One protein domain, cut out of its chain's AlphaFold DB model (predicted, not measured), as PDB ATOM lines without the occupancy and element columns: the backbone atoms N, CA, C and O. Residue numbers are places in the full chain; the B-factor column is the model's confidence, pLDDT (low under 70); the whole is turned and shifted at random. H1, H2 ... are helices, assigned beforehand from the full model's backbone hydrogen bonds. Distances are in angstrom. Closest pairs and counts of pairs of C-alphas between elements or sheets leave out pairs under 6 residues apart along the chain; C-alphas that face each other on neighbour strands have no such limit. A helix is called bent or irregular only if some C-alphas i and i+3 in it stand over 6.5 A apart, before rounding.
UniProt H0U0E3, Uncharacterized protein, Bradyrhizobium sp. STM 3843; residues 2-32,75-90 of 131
ATOM      1  N   SER A   2     -59.231  25.022   5.783       75.81
ATOM      2  CA  SER A   2     -59.811  24.298   6.933       75.81
ATOM      3  C   SER A   2     -60.136  22.829   6.632       75.81
ATOM      4  O   SER A   2     -59.948  21.983   7.497       75.81
ATOM      5  N   TRP A   3     -60.537  22.507   5.398       83.44
ATOM      6  CA  TRP A   3     -60.946  21.154   4.988       83.44
ATOM      7  C   TRP A   3     -59.877  20.078   5.240       83.44
ATOM      8  O   TRP A   3     -60.179  19.016   5.776       83.44
ATOM      9  N   PHE A   4     -58.612  20.380   4.929       74.19
ATOM     10  CA  PHE A   4     -57.491  19.470   5.185       74.19
ATOM     11  C   PHE A   4     -57.287  19.217   6.684       74.19
ATOM     12  O   PHE A   4     -57.059  18.087   7.105       74.19
ATOM     13  N   ARG A   5     -57.444  20.259   7.511       80.81
ATOM     14  CA  ARG A   5     -57.321  20.150   8.973       80.81
ATOM     15  C   ARG A   5     -58.457  19.324   9.575       80.81
ATOM     16  O   ARG A   5     -58.212  18.559  10.501       80.81
ATOM     17  N   THR A   6     -59.668  19.432   9.031       85.12
ATOM     18  CA  THR A   6     -60.829  18.652   9.489       85.12
ATOM     19  C   THR A   6     -60.727  17.173   9.096       85.12
ATOM     20  O   THR A   6     -61.145  16.312   9.864       85.12
ATOM     21  N   ASN A   7     -60.110  16.859   7.951       85.44
ATOM     22  CA  ASN A   7     -59.999  15.489   7.426       85.44
ATOM     23  C   ASN A   7     -58.645  14.810   7.678       85.44
ATOM     24  O   ASN A   7     -58.403  13.714   7.176       85.44
ATOM     25  N   ILE A   8     -57.768  15.412   8.484       89.75
ATOM     26  CA  ILE A   8     -56.406  14.901   8.697       89.75
ATOM     27  C   ILE A   8     -56.385  13.485   9.287       89.75
ATOM     28  O   ILE A   8     -55.508  12.694   8.961       89.75
ATOM     29  N   ARG A   9     -57.380  13.131  10.112       87.88
ATOM     30  CA  ARG A   9     -57.513  11.780  10.679       87.88
ATOM     31  C   ARG A   9     -57.834  10.746   9.604       87.88
ATOM     32  O   ARG A   9     -57.202   9.698   9.575       87.88
ATOM     33  N   ALA A  10     -58.770  11.056   8.709       90.38
ATOM     34  CA  ALA A  10     -59.134  10.175   7.603       90.38
ATOM     35  C   ALA A  10     -57.981  10.039   6.599       90.38
ATOM     36  O   ALA A  10     -57.652   8.931   6.189       90.38
ATOM     37  N   ALA A  11     -57.314  11.148   6.270       88.38
ATOM     38  CA  ALA A  11     -56.142  11.139   5.399       88.38
ATOM     39  C   ALA A  11     -54.972  10.346   6.010       88.38
ATOM     40  O   ALA A  11     -54.324   9.577   5.310       88.38
ATOM     41  N   SER A  12     -54.738  10.485   7.319       93.06
ATOM     42  CA  SER A  12     -53.711   9.728   8.044       93.06
ATOM     43  C   SER A  12     -54.019   8.229   8.072       93.06
ATOM     44  O   SER A  12     -53.155   7.423   7.742       93.06
ATOM     45  N   LEU A  13     -55.262   7.840   8.373       94.62
ATOM     46  CA  LEU A  13     -55.679   6.434   8.331       94.62
ATOM     47  C   LEU A  13     -55.538   5.837   6.928       94.62
ATOM     48  O   LEU A  13     -55.054   4.717   6.790       94.62
ATOM     49  N   LEU A  14     -55.902   6.594   5.888       94.88
ATOM     50  CA  LEU A  14     -55.733   6.165   4.503       94.88
ATOM     51  C   LEU A  14     -54.249   5.997   4.139       94.88
ATOM     52  O   LEU A  14     -53.886   5.015   3.496       94.88
ATOM     53  N   ALA A  15     -53.388   6.913   4.589       93.06
ATOM     54  CA  ALA A  15     -51.945   6.822   4.385       93.06
ATOM     55  C   ALA A  15     -51.335   5.611   5.112       93.06
ATOM     56  O   ALA A  15     -50.537   4.885   4.521       93.06
ATOM     57  N   LEU A  16     -51.741   5.348   6.359       94.88
ATOM     58  CA  LEU A  16     -51.300   4.171   7.116       94.88
ATOM     59  C   LEU A  16     -51.785   2.867   6.478       94.88
ATOM     60  O   LEU A  16     -51.024   1.904   6.412       94.88
ATOM     61  N   PHE A  17     -53.018   2.840   5.970       95.62
ATOM     62  CA  PHE A  17     -53.550   1.689   5.246       95.62
ATOM     63  C   PHE A  17     -52.763   1.420   3.958       95.62
ATOM     64  O   PHE A  17     -52.325   0.293   3.731       95.62
ATOM     65  N   ALA A  18     -52.521   2.454   3.148       95.06
ATOM     66  CA  ALA A  18     -51.718   2.336   1.932       95.06
ATOM     67  C   ALA A  18     -50.294   1.842   2.234       95.06
ATOM     68  O   ALA A  18     -49.778   0.959   1.550       95.06
ATOM     69  N   LEU A  19     -49.683   2.361   3.300       91.56
ATOM     70  CA  LEU A  19     -48.369   1.937   3.765       91.56
ATOM     71  C   LEU A  19     -48.371   0.468   4.216       91.56
ATOM     72  O   LEU A  19     -47.484  -0.284   3.820       91.56
ATOM     73  N   ALA A  20     -49.381   0.022   4.966       88.69
ATOM     74  CA  ALA A  20     -49.514  -1.378   5.369       88.69
ATOM     75  C   ALA A  20     -49.638  -2.317   4.159       88.69
ATOM     76  O   ALA A  20     -48.931  -3.319   4.088       88.69
ATOM     77  N   VAL A  21     -50.467  -1.958   3.173       90.50
ATOM     78  CA  VAL A  21     -50.606  -2.713   1.917       90.50
ATOM     79  C   VAL A  21     -49.271  -2.794   1.173       90.50
ATOM     80  O   VAL A  21     -48.885  -3.875   0.728       90.50
ATOM     81  N   GLN A  22     -48.529  -1.688   1.098       87.31
ATOM     82  CA  GLN A  22     -47.202  -1.660   0.482       87.31
ATOM     83  C   GLN A  22     -46.223  -2.607   1.190       87.31
ATOM     84  O   GLN A  22     -45.483  -3.332   0.520       87.31
ATOM     85  N   PHE A  23     -46.236  -2.647   2.526       83.00
ATOM     86  CA  PHE A  23     -45.431  -3.593   3.300       83.00
ATOM     87  C   PHE A  23     -45.845  -5.041   3.021       83.00
ATOM     88  O   PHE A  23     -44.994  -5.877   2.726       83.00
ATOM     89  N   THR A  24     -47.140  -5.352   3.055       82.06
ATOM     90  CA  THR A  24     -47.622  -6.714   2.799       82.06
ATOM     91  C   THR A  24     -47.305  -7.179   1.381       82.06
ATOM     92  O   THR A  24     -46.935  -8.327   1.198       82.06
ATOM     93  N   LEU A  25     -47.383  -6.317   0.370       82.56
ATOM     94  CA  LEU A  25     -47.030  -6.697  -1.002       82.56
ATOM     95  C   LEU A  25     -45.514  -6.847  -1.190       82.56
ATOM     96  O   LEU A  25     -45.075  -7.776  -1.863       82.56
ATOM     97  N   SER A  26     -44.719  -5.976  -0.562       75.88
ATOM     98  CA  SER A  26     -43.252  -6.005  -0.677       75.88
ATOM     99  C   SER A  26     -42.618  -7.156   0.114       75.88
ATOM    100  O   SER A  26     -41.588  -7.682  -0.296       75.88
ATOM    101  N   PHE A  27     -43.226  -7.564   1.234       70.56
ATOM    102  CA  PHE A  27     -42.679  -8.571   2.157       70.56
ATOM    103  C   PHE A  27     -43.595  -9.788   2.380       70.56
ATOM    104  O   PHE A  27     -43.267 -10.664   3.175       70.56
ATOM    105  N   GLY A  28     -44.746  -9.881   1.716       67.94
ATOM    106  CA  GLY A  28     -45.706 -10.978   1.914       67.94
ATOM    107  C   GLY A  28     -45.271 -12.305   1.298       67.94
ATOM    108  O   GLY A  28     -45.706 -13.356   1.751       67.94
ATOM    109  N   HIS A  29     -44.355 -12.274   0.328       67.81
ATOM    110  CA  HIS A  29     -43.752 -13.468  -0.274       67.81
ATOM    111  C   HIS A  29     -42.496 -13.933   0.482       67.81
ATOM    112  O   HIS A  29     -41.548 -14.434  -0.119       67.81
ATOM    113  N   ASN A  30     -42.455 -13.762   1.807       59.16
ATOM    114  CA  ASN A  30     -41.423 -14.407   2.612       59.16
ATOM    115  C   ASN A  30     -41.819 -15.866   2.835       59.16
ATOM    116  O   ASN A  30     -42.670 -16.183   3.667       59.16
ATOM    117  N   HIS A  31     -41.181 -16.761   2.086       62.59
ATOM    118  CA  HIS A  31     -41.166 -18.174   2.427       62.59
ATOM    119  C   HIS A  31     -40.509 -18.307   3.796       62.59
ATOM    120  O   HIS A  31     -39.334 -17.991   3.952       62.59
ATOM    121  N   TRP A  32     -41.289 -18.734   4.788       49.94
ATOM    122  CA  TRP A  32     -40.807 -19.115   6.110       49.94
ATOM    123  C   TRP A  32     -39.637 -20.092   5.936       49.94
ATOM    124  O   TRP A  32     -39.880 -21.246   5.557       49.94
ATOM    125  N   ALA A  75     -30.718 -13.796  -0.244       57.81
ATOM    126  CA  ALA A  75     -31.010 -12.418   0.160       57.81
ATOM    127  C   ALA A  75     -32.447 -12.300   0.690       57.81
ATOM    128  O   ALA A  75     -33.355 -11.864  -0.013       57.81
ATOM    129  N   CYS A  76     -32.670 -12.691   1.950       68.38
ATOM    130  CA  CYS A  76     -33.946 -12.440   2.621       68.38
ATOM    131  C   CYS A  76     -34.238 -10.930   2.612       68.38
ATOM    132  O   CYS A  76     -33.479 -10.143   3.182       68.38
ATOM    133  N   ALA A  77     -35.343 -10.522   1.981       64.94
ATOM    134  CA  ALA A  77     -35.728  -9.116   1.857       64.94
ATOM    135  C   ALA A  77     -35.881  -8.436   3.229       64.94
ATOM    136  O   ALA A  77     -35.540  -7.265   3.382       64.94
ATOM    137  N   ILE A  78     -36.318  -9.183   4.251       65.19
ATOM    138  CA  ILE A  78     -36.375  -8.695   5.637       65.19
ATOM    139  C   ILE A  78     -34.963  -8.424   6.159       65.19
ATOM    140  O   ILE A  78     -34.698  -7.342   6.677       65.19
ATOM    141  N   CYS A  79     -34.039  -9.373   5.996       67.31
ATOM    142  CA  CYS A  79     -32.650  -9.201   6.421       67.31
ATOM    143  C   CYS A  79     -31.972  -8.036   5.685       67.31
ATOM    144  O   CYS A  79     -31.239  -7.277   6.312       67.31
ATOM    145  N   ALA A  80     -32.262  -7.842   4.395       71.31
ATOM    146  CA  ALA A  80     -31.755  -6.715   3.615       71.31
ATOM    147  C   ALA A  80     -32.272  -5.369   4.150       71.31
ATOM    148  O   ALA A  80     -31.492  -4.432   4.327       71.31
ATOM    149  N   VAL A  81     -33.563  -5.274   4.472       72.75
ATOM    150  CA  VAL A  81     -34.160  -4.044   5.016       72.75
ATOM    151  C   VAL A  81     -33.681  -3.755   6.434       72.75
ATOM    152  O   VAL A  81     -33.382  -2.604   6.740       72.75
ATOM    153  N   VAL A  82     -33.535  -4.774   7.282       73.81
ATOM    154  CA  VAL A  82     -32.958  -4.613   8.626       73.81
ATOM    155  C   VAL A  82     -31.491  -4.183   8.541       73.81
ATOM    156  O   VAL A  82     -31.084  -3.285   9.274       73.81
ATOM    157  N   ALA A  83     -30.705  -4.751   7.622       68.12
ATOM    158  CA  ALA A  83     -29.319  -4.337   7.397       68.12
ATOM    159  C   ALA A  83     -29.221  -2.882   6.906       68.12
ATOM    160  O   ALA A  83     -28.416  -2.111   7.427       68.12
ATOM    161  N   MET A  84     -30.081  -2.480   5.965       69.06
ATOM    162  CA  MET A  84     -30.156  -1.092   5.491       69.06
ATOM    163  C   MET A  84     -30.611  -0.129   6.591       69.06
ATOM    164  O   MET A  84     -30.040   0.949   6.738       69.06
ATOM    165  N   ALA A  85     -31.594  -0.516   7.407       72.94
ATOM    166  CA  ALA A  85     -32.044   0.283   8.540       72.94
ATOM    167  C   ALA A  85     -30.923   0.465   9.573       72.94
ATOM    168  O   ALA A  85     -30.674   1.589  10.005       72.94
ATOM    169  N   GLN A  86     -30.191  -0.600   9.918       64.62
ATOM    170  CA  GLN A  86     -29.038  -0.483  10.811       64.62
ATOM    171  C   GLN A  86     -27.962   0.445  10.236       64.62
ATOM    172  O   GLN A  86     -27.488   1.323  10.952       64.62
ATOM    173  N   ALA A  87     -27.638   0.341   8.945       66.56
ATOM    174  CA  ALA A  87     -26.676   1.246   8.312       66.56
ATOM    175  C   ALA A  87     -27.075   2.732   8.432       66.56
ATOM    176  O   ALA A  87     -26.204   3.590   8.561       66.56
ATOM    177  N   MET A  88     -28.377   3.043   8.457       63.31
ATOM    178  CA  MET A  88     -28.876   4.410   8.657       63.31
ATOM    179  C   MET A  88     -28.778   4.879  10.117       63.31
ATOM    180  O   MET A  88     -28.500   6.053  10.359       63.31
ATOM    181  N   LEU A  89     -28.972   3.986  11.097       62.53
ATOM    182  CA  LEU A  89     -28.866   4.317  12.529       62.53
ATOM    183  C   LEU A  89     -27.419   4.578  12.979       62.53
ATOM    184  O   LEU A  89     -27.201   5.262  13.977       62.53
ATOM    185  N   LEU A  90     -26.441   4.039  12.254       58.31
ATOM    186  CA  LEU A  90     -25.013   4.140  12.562       58.31
ATOM    187  C   LEU A  90     -24.314   5.317  11.863       58.31
ATOM    188  O   LEU A  90     -23.087   5.393  11.898       58.31
TER     189      LEU A  90
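This is residues 2 to 32 and 75 to 90 of the 131 residues of an uncharacterized protein of Bradyrhizobium sp. STM 3843 (UniProt H0U0E3). Picture an open V of two helices that come near each other at one end: the longer arm is H2, the shorter arm is H3, and the little helix H1 extends the far end of H2. The space between the arms is empty, and the corner of the V is loosely formed, with H2 and H3 close but not clearly touching. The printed part has 47 residues with three named helices, H1, H2 and H3 along the chain, and no named strand; the class is all helix. The whole is extended, with a radius of gyration of the C-alphas of 15.7 A, and flat, with spans of 47 by 29 by 10 A.

Begin with the longest helix, H2, residues 8 to 27, and look at its last residue, Phe 27. Its C-alpha is 7.0 A from that of Ala 77 in H3, residues 77 to 89, and these are the closest C-alphas of the two helices. H2 and H3 are close but not clearly touching, with 2 pairs of C-alphas within 8 A. Their lines stand at a steep tilt of 57 degrees, they run opposite ways, and their centres are 20.7 A apart. At the other end of H2, look for H1, residues 2 to 6; H1 and H2 meet only through their link, a tight one of 1 residue, Asn 7. H1 and H3 are apart. In H1, H2 and H3 every backbone O i to N i+4 pair is within hydrogen-bond range.

Find C-alpha 8 at (-56.406, 14.901, 8.697); from there H2 runs 28.0 A to C-alpha 27 at (-42.679, -8.571, 2.157). Go back to C-alpha 2 at (-59.811, 24.298, 6.933) for the start of H1, which measures 6.3 A to C-alpha 6. H3 runs 18.5 A from C-alpha 77 to C-alpha 89 at (-28.866, 4.317, 12.529). No helix is bent or irregular.

The two C-alphas farthest apart are those of Ser 2 and Trp 32, at 47.4 A. Residues 33 to 74 are not printed, and the gap from C-alpha 32 to C-alpha 75 is 13.3 A; the link from H2 to H3 is the link across the cut. Residues 2 to 25 and residues 79 to 90 stand free. The mean pLDDT of the printed part is 77.2; look for values under 70 at residues 28 to 32, 75 to 79, 83 to 84 and 86 to 90. The mean pLDDT is 88 in H2 and 68 in H3.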